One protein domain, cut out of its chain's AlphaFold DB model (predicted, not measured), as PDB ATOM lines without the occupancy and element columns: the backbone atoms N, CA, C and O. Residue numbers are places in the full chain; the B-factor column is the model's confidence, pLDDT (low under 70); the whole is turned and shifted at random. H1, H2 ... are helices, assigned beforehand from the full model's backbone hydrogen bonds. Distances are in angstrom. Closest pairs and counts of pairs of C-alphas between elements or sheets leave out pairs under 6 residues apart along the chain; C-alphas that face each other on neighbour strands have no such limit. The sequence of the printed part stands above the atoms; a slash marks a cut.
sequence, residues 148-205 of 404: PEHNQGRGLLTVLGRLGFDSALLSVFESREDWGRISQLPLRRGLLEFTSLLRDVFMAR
ATOM      1  N   PRO A 148     233.876 289.808 278.129       61.12
ATOM      2  CA  PRO A 148     233.495 288.480 278.597       61.12
ATOM      3  C   PRO A 148     232.029 288.164 278.260       61.12
ATOM      4  O   PRO A 148     231.191 289.062 278.139       61.12
ATOM      5  N   GLU A 149     231.702 286.871 278.170       59.19
ATOM      6  CA  GLU A 149     230.361 286.388 277.794       59.19
ATOM      7  C   GLU A 149     229.248 286.778 278.785       59.19
ATOM      8  O   GLU A 149     228.074 286.718 278.435       59.19
ATOM      9  N   HIS A 150     229.587 287.210 280.004       55.78
ATOM     10  CA  HIS A 150     228.618 287.616 281.023       55.78
ATOM     11  C   HIS A 150     228.936 289.002 281.579       55.78
ATOM     12  O   HIS A 150     230.050 289.276 282.029       55.78
ATOM     13  N   ASN A 151     227.923 289.868 281.592       58.16
ATOM     14  CA  ASN A 151     227.994 291.206 282.159       58.16
ATOM     15  C   ASN A 151     227.254 291.186 283.505       58.16
ATOM     16  O   ASN A 151     226.068 290.877 283.544       58.16
ATOM     17  N   GLN A 152     227.924 291.476 284.625       60.19
ATOM     18  CA  GLN A 152     227.312 291.426 285.968       60.19
ATOM     19  C   GLN A 152     226.351 292.611 286.233       60.19
ATOM     20  O   GLN A 152     226.490 293.323 287.227       60.19
ATOM     21  N   GLY A 153     225.418 292.904 285.320       55.94
ATOM     22  CA  GLY A 153     224.377 293.934 285.458       55.94
ATOM     23  C   GLY A 153     224.863 295.385 285.333       55.94
ATOM     24  O   GLY A 153     224.173 296.230 284.768       55.94
ATOM     25  N   ARG A 154     226.070 295.704 285.820       60.06
ATOM     26  CA  ARG A 154     226.595 297.081 285.876       60.06
ATOM     27  C   ARG A 154     227.358 297.528 284.632       60.06
ATOM     28  O   ARG A 154     227.503 298.735 284.432       60.06
ATOM     29  N   GLY A 155     227.839 296.618 283.783       81.56
ATOM     30  CA  GLY A 155     228.663 297.027 282.642       81.56
ATOM     31  C   GLY A 155     227.865 297.738 281.552       81.56
ATOM     32  O   GLY A 155     228.363 298.719 281.009       81.56
ATOM     33  N   LEU A 156     226.624 297.319 281.267       88.69
ATOM     34  CA  LEU A 156     225.804 297.952 280.224       88.69
ATOM     35  C   LEU A 156     225.502 299.417 280.562       88.69
ATOM     36  O   LEU A 156     225.837 300.303 279.782       88.69
ATOM     37  N   LEU A 157     224.947 299.680 281.747       89.88
ATOM     38  CA  LEU A 157     224.645 301.041 282.192       89.88
ATOM     39  C   LEU A 157     225.903 301.920 282.244       89.88
ATOM     40  O   LEU A 157     225.888 303.053 281.768       89.88
ATOM     41  N   THR A 158     227.016 301.382 282.752       88.94
ATOM     42  CA  THR A 158     228.303 302.096 282.775       88.94
ATOM     43  C   THR A 158     228.770 302.459 281.365       88.94
ATOM     44  O   THR A 158     229.239 303.573 281.131       88.94
ATOM     45  N   VAL A 159     228.639 301.544 280.399       90.50
ATOM     46  CA  VAL A 159     228.978 301.800 278.991       90.50
ATOM     47  C   VAL A 159     228.062 302.869 278.397       90.50
ATOM     48  O   VAL A 159     228.566 303.812 277.793       90.50
ATOM     49  N   LEU A 160     226.748 302.790 278.615       92.75
ATOM     50  CA  LEU A 160     225.791 303.789 278.128       92.75
ATOM     51  C   LEU A 160     226.058 305.181 278.731       92.75
ATOM     52  O   LEU A 160     226.095 306.177 278.006       92.75
ATOM     53  N   GLY A 161     226.357 305.260 280.028       91.56
ATOM     54  CA  GLY A 161     226.770 306.506 280.680       91.56
ATOM     55  C   GLY A 161     228.062 307.078 280.084       91.56
ATOM     56  O   GLY A 161     228.126 308.263 279.759       91.56
ATOM     57  N   ARG A 162     229.077 306.236 279.829       89.25
ATOM     58  CA  ARG A 162     230.323 306.648 279.147       89.25
ATOM     59  C   ARG A 162     230.096 307.077 277.695       89.25
ATOM     60  O   ARG A 162     230.784 307.983 277.216       89.25
ATOM     61  N   LEU A 163     229.123 306.474 277.007       90.06
ATOM     62  CA  LEU A 163     228.677 306.908 275.682       90.06
ATOM     63  C   LEU A 163     228.005 308.284 275.706       90.06
ATOM     64  O   LEU A 163     227.956 308.941 274.665       90.06
ATOM     65  N   GLY A 164     227.582 308.749 276.884       91.38
ATOM     66  CA  GLY A 164     226.990 310.059 277.118       91.38
ATOM     67  C   GLY A 164     225.468 310.067 277.031       91.38
ATOM     68  O   GLY A 164     224.904 311.110 276.703       91.38
ATOM     69  N   PHE A 165     224.821 308.922 277.267       94.62
ATOM     70  CA  PHE A 165     223.377 308.883 277.475       94.62
ATOM     71  C   PHE A 165     223.011 309.642 278.754       94.62
ATOM     72  O   PHE A 165     223.718 309.580 279.759       94.62
ATOM     73  N   ASP A 166     221.901 310.368 278.687       92.56
ATOM     74  CA  ASP A 166     221.364 311.127 279.810       92.56
ATOM     75  C   ASP A 166     220.874 310.194 280.931       92.56
ATOM     76  O   ASP A 166     220.225 309.183 280.663       92.56
ATOM     77  N   SER A 167     221.169 310.528 282.189       92.12
ATOM     78  CA  SER A 167     220.821 309.679 283.336       92.12
ATOM     79  C   SER A 167     219.316 309.571 283.569       92.12
ATOM     80  O   SER A 167     218.847 308.508 283.973       92.12
ATOM     81  N   ALA A 168     218.543 310.624 283.286       91.25
ATOM     82  CA  ALA A 168     217.090 310.564 283.388       91.25
ATOM     83  C   ALA A 168     216.514 309.652 282.298       91.25
ATOM     84  O   ALA A 168     215.629 308.853 282.585       91.25
ATOM     85  N   LEU A 169     217.060 309.698 281.077       93.00
ATOM     86  CA  LEU A 169     216.678 308.752 280.024       93.00
ATOM     87  C   LEU A 169     217.014 307.304 280.412       93.00
ATOM     88  O   LEU A 169     216.192 306.414 280.215       93.00
ATOM     89  N   LEU A 170     218.202 307.059 280.973       94.12
ATOM     90  CA  LEU A 170     218.593 305.719 281.416       94.12
ATOM     91  C   LEU A 170     217.690 305.204 282.542       94.12
ATOM     92  O   LEU A 170     217.242 304.068 282.463       94.12
ATOM     93  N   SER A 171     217.338 306.053 283.510       92.94
ATOM     94  CA  SER A 171     216.389 305.721 284.585       92.94
ATOM     95  C   SER A 171     215.015 305.288 284.047       92.94
ATOM     96  O   SER A 171     214.424 304.325 284.538       92.94
ATOM     97  N   VAL A 172     214.531 305.919 282.968       92.00
ATOM     98  CA  VAL A 172     213.292 305.488 282.295       92.00
ATOM     99  C   VAL A 172     213.429 304.065 281.745       92.00
ATOM    100  O   VAL A 172     212.532 303.249 281.949       92.00
ATOM    101  N   PHE A 173     214.545 303.727 281.095       92.25
ATOM    102  CA  PHE A 173     214.770 302.361 280.609       92.25
ATOM    103  C   PHE A 173     214.970 301.352 281.740       92.25
ATOM    104  O   PHE A 173     214.459 300.242 281.635       92.25
ATOM    105  N   GLU A 174     215.637 301.738 282.830       91.81
ATOM    106  CA  GLU A 174     215.815 300.892 284.016       91.81
ATOM    107  C   GLU A 174     214.492 300.475 284.660       91.81
ATOM    108  O   GLU A 174     214.397 299.387 285.223       91.81
ATOM    109  N   SER A 175     213.470 301.326 284.557       91.25
ATOM    110  CA  SER A 175     212.139 301.052 285.101       91.25
ATOM    111  C   SER A 175     211.306 300.061 284.274       91.25
ATOM    112  O   SER A 175     210.236 299.650 284.725       91.25
ATOM    113  N   ARG A 176     211.763 299.661 283.076       91.19
ATOM    114  CA  ARG A 176     211.040 298.703 282.221       91.19
ATOM    115  C   ARG A 176     211.222 297.270 282.723       91.19
ATOM    116  O   ARG A 176     212.301 296.882 283.168       91.19
ATOM    117  N   GLU A 177     210.175 296.457 282.592       88.81
ATOM    118  CA  GLU A 177     210.155 295.066 283.076       88.81
ATOM    119  C   GLU A 177     211.257 294.190 282.453       88.81
ATOM    120  O   GLU A 177     211.814 293.305 283.103       88.81
ATOM    121  N   ASP A 178     211.615 294.453 281.198       88.62
ATOM    122  CA  ASP A 178     212.625 293.713 280.446       88.62
ATOM    123  C   ASP A 178     214.073 294.126 280.764       88.62
ATOM    124  O   ASP A 178     215.009 293.388 280.430       88.62
ATOM    125  N   TRP A 179     214.286 295.247 281.462       90.12
ATOM    126  CA  TRP A 179     215.622 295.761 281.766       90.12
ATOM    127  C   TRP A 179     216.449 294.813 282.635       90.12
ATOM    128  O   TRP A 179     217.650 294.624 282.405       90.12
ATOM    129  N   GLY A 180     215.807 294.161 283.610       87.81
ATOM    130  CA  GLY A 180     216.457 293.179 284.479       87.81
ATOM    131  C   GLY A 180     217.113 292.046 283.683       87.81
ATOM    132  O   GLY A 180     218.234 291.647 283.993       87.81
ATOM    133  N   ARG A 181     216.465 291.596 282.601       90.69
ATOM    134  CA  ARG A 181     217.016 290.613 281.656       90.69
ATOM    135  C   ARG A 181     218.124 291.227 280.798       90.69
ATOM    136  O   ARG A 181     219.192 290.638 280.677       90.69
ATOM    137  N   ILE A 182     217.879 292.392 280.196       90.62
ATOM    138  CA  ILE A 182     218.791 293.023 279.224       90.62
ATOM    139  C   ILE A 182     220.139 293.389 279.853       90.62
ATOM    140  O   ILE A 182     221.188 293.152 279.253       90.62
ATOM    141  N   SER A 183     220.125 293.915 281.077       88.12
ATOM    142  CA  SER A 183     221.331 294.324 281.807       88.12
ATOM    143  C   SER A 183     222.280 293.164 282.146       88.12
ATOM    144  O   SER A 183     223.476 293.394 282.332       88.12
ATOM    145  N   GLN A 184     221.774 291.927 282.188       87.12
ATOM    146  CA  GLN A 184     222.549 290.714 282.477       87.12
ATOM    147  C   GLN A 184     223.135 290.049 281.221       87.12
ATOM    148  O   GLN A 184     223.986 289.165 281.328       87.12
ATOM    149  N   LEU A 185     222.698 290.456 280.025       89.06
ATOM    150  CA  LEU A 185     223.198 289.896 278.771       89.06
ATOM    151  C   LEU A 185     224.672 290.274 278.536       89.06
ATOM    152  O   LEU A 185     225.124 291.331 278.993       89.06
ATOM    153  N   PRO A 186     225.424 289.467 277.758       87.69
ATOM    154  CA  PRO A 186     226.730 289.877 277.250       87.69
ATOM    155  C   PRO A 186     226.658 291.272 276.621       87.69
ATOM    156  O   PRO A 186     225.682 291.588 275.937       87.69
ATOM    157  N   LEU A 187     227.692 292.099 276.815       86.12
ATOM    158  CA  LEU A 187     227.657 293.533 276.486       86.12
ATOM    159  C   LEU A 187     227.157 293.814 275.061       86.12
ATOM    160  O   LEU A 187     226.274 294.650 274.880       86.12
ATOM    161  N   ARG A 188     227.666 293.080 274.060       87.00
ATOM    162  CA  ARG A 188     227.225 293.221 272.663       87.00
ATOM    163  C   ARG A 188     225.724 292.984 272.512       87.00
ATOM    164  O   ARG A 188     225.045 293.766 271.853       87.00
ATOM    165  N   ARG A 189     225.197 291.923 273.131       88.44
ATOM    166  CA  ARG A 189     223.768 291.600 273.065       88.44
ATOM    167  C   ARG A 189     222.935 292.606 273.855       88.44
ATOM    168  O   ARG A 189     221.923 293.052 273.336       88.44
ATOM    169  N   GLY A 190     223.378 293.013 275.043       91.50
ATOM    170  CA  GLY A 190     222.707 294.050 275.833       91.50
ATOM    171  C   GLY A 190     222.595 295.380 275.081       91.50
ATOM    172  O   GLY A 190     221.533 295.990 275.071       91.50
ATOM    173  N   LEU A 191     223.652 295.795 274.373       91.75
ATOM    174  CA  LEU A 191     223.624 296.992 273.528       91.75
ATOM    175  C   LEU A 191     222.693 296.834 272.316       91.75
ATOM    176  O   LEU A 191     221.977 297.775 272.002       91.75
ATOM    177  N   LEU A 192     222.660 295.668 271.660       91.81
ATOM    178  CA  LEU A 192     221.716 295.392 270.564       91.81
ATOM    179  C   LEU A 192     220.252 295.413 271.024       91.81
ATOM    180  O   LEU A 192     219.388 295.954 270.343       91.81
ATOM    181  N   GLU A 193     219.960 294.836 272.187       92.94
ATOM    182  CA  GLU A 193     218.614 294.894 272.763       92.94
ATOM    183  C   GLU A 193     218.270 296.339 273.140       92.94
ATOM    184  O   GLU A 193     217.177 296.806 272.843       92.94
ATOM    185  N   PHE A 194     219.224 297.099 273.689       93.69
ATOM    186  CA  PHE A 194     219.028 298.516 273.974       93.69
ATOM    187  C   PHE A 194     218.758 299.350 272.713       93.69
ATOM    188  O   PHE A 194     217.876 300.205 272.732       93.69
ATOM    189  N   THR A 195     219.448 299.105 271.593       94.25
ATOM    190  CA  THR A 195     219.134 299.798 270.330       94.25
ATOM    191  C   THR A 195     217.756 299.420 269.790       94.25
ATOM    192  O   THR A 195     217.086 300.282 269.215       94.25
ATOM    193  N   SER A 196     217.298 298.185 270.022       92.50
ATOM    194  CA  SER A 196     215.909 297.789 269.762       92.50
ATOM    195  C   SER A 196     214.940 298.579 270.636       92.50
ATOM    196  O   SER A 196     214.009 299.172 270.108       92.50
ATOM    197  N   LEU A 197     215.205 298.708 271.941       93.31
ATOM    198  CA  LEU A 197     214.365 299.506 272.837       93.31
ATOM    199  C   LEU A 197     214.285 300.978 272.413       93.31
ATOM    200  O   LEU A 197     213.203 301.562 272.452       93.31
ATOM    201  N   LEU A 198     215.405 301.578 271.990       94.56
ATOM    202  CA  LEU A 198     215.412 302.935 271.433       94.56
ATOM    203  C   LEU A 198     214.517 303.018 270.190       94.56
ATOM    204  O   LEU A 198     213.775 303.988 270.041       94.56
ATOM    205  N   ARG A 199     214.581 302.013 269.307       94.25
ATOM    206  CA  ARG A 199     213.758 301.941 268.094       94.25
ATOM    207  C   ARG A 199     212.283 301.797 268.434       94.25
ATOM    208  O   ARG A 199     211.487 302.521 267.858       94.25
ATOM    209  N   ASP A 200     211.924 300.927 269.368       92.44
ATOM    210  CA  ASP A 200     210.530 300.689 269.748       92.44
ATOM    211  C   ASP A 200     209.897 301.958 270.326       92.44
ATOM    212  O   ASP A 200     208.803 302.348 269.924       92.44
ATOM    213  N   VAL A 201     210.621 302.665 271.203       92.69
ATOM    214  CA  VAL A 201     210.174 303.964 271.736       92.69
ATOM    215  C   VAL A 201     210.075 305.002 270.620       92.69
ATOM    216  O   VAL A 201     209.112 305.762 270.571       92.69
ATOM    217  N   PHE A 202     211.041 305.029 269.698       93.81
ATOM    218  CA  PHE A 202     211.018 305.943 268.561       93.81
ATOM    219  C   PHE A 202     209.812 305.669 267.645       93.81
ATOM    220  O   PHE A 202     209.113 306.597 267.264       93.81
ATOM    221  N   MET A 203     209.522 304.411 267.319       91.69
ATOM    222  CA  MET A 203     208.448 304.038 266.390       91.69
ATOM    223  C   MET A 203     207.048 304.110 267.008       91.69
ATOM    224  O   MET A 203     206.068 304.133 266.273       91.69
ATOM    225  N   ALA A 204     206.936 304.182 268.337       92.00
ATOM    226  CA  ALA A 204     205.657 304.372 269.021       92.00
ATOM    227  C   ALA A 204     205.075 305.792 268.861       92.00
ATOM    228  O   ALA A 204     203.932 306.033 269.255       92.00
ATOM    229  N   ARG A 205     205.836 306.747 268.306       90.06
ATOM    230  CA  ARG A 205     205.339 308.108 268.085       90.06
ATOM    231  C   ARG A 205     204.393 308.189 266.890       90.06
ATOM    232  O   ARG A 205     204.485 307.414 265.945       90.06
TER     233      ARG A 205
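AT A GLANCE: This is residues 148 to 205 of the 404 residues of a protein of Puniceicoccaceae bacterium 5H (UniProt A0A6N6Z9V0). One long helix, H4, makes the longest axis, and three shorter helices, H1, H2 and H3, follow one another in an arc over one side of it. H1 and H3 pack on H4 within its residues 187 to 194, while residues 199 to 205, of which 199 to 203 belong to H4, stick out beyond the rest. The printed part has 58 residues with four named helices, in the order H1, H2, H3, H4, and no named strand; its class is all helix. It is compact, with a radius of gyration of the C-alphas of 10.9 A, yet only just elongated, with spans of 36 by 18 by 18 A.

IN THESE COORDINATES: H4 is residues 187 to 203, 24.1 A from C-alpha 187 at (227.657, 293.533, 276.486) to C-alpha 203 at (208.448, 304.038, 266.390). H1 is residues 154 to 163, 14.3 A long, and begins with C-alpha 154 at (226.595, 297.081, 285.876). H2 is residues 167 to 174, 10.1 A long, and H3 is residues 179 to 182, 4.9 A long.

HOW THE PARTS SIT: H4 touches H1 with residues 187 to 191 alone; their closest C-alphas, of Leu 156 and Leu 187, are 6.1 A apart. The two run the same way at a steep tilt of 61 degrees. H4 only just touches H3, with 3 pairs of C-alphas within 8 A and with its residues 190 to 194 alone; the closest C-alphas, of Ile 182 and Gly 190, are 5.3 A apart. H1 and H2 are close but not clearly touching, with the closest C-alphas, of Gly 161 and Ser 167, 7.2 A apart. They run opposite ways at a tilt of 37 degrees, only just steep. H2 and H3 are close but not clearly touching, the closest C-alphas, of Phe 173 and Trp 179, being 6.8 A apart. H2 and H4 are only just apart, at 8.3 A, and H1 and H3 are apart. In H1, H2 and H4 every O i to N i+4 pair is within hydrogen-bond range; H3 is too short for such a pair.

THE WHOLE: The two C-alphas farthest apart are those of Pro 148 and Arg 205, at 35.9 A. The printed part has no cut, and the links H1 to H2, H2 to H3 and H3 to H4 are tight. The mean pLDDT of the printed part is 87.0, with residues 148 to 154 under 70.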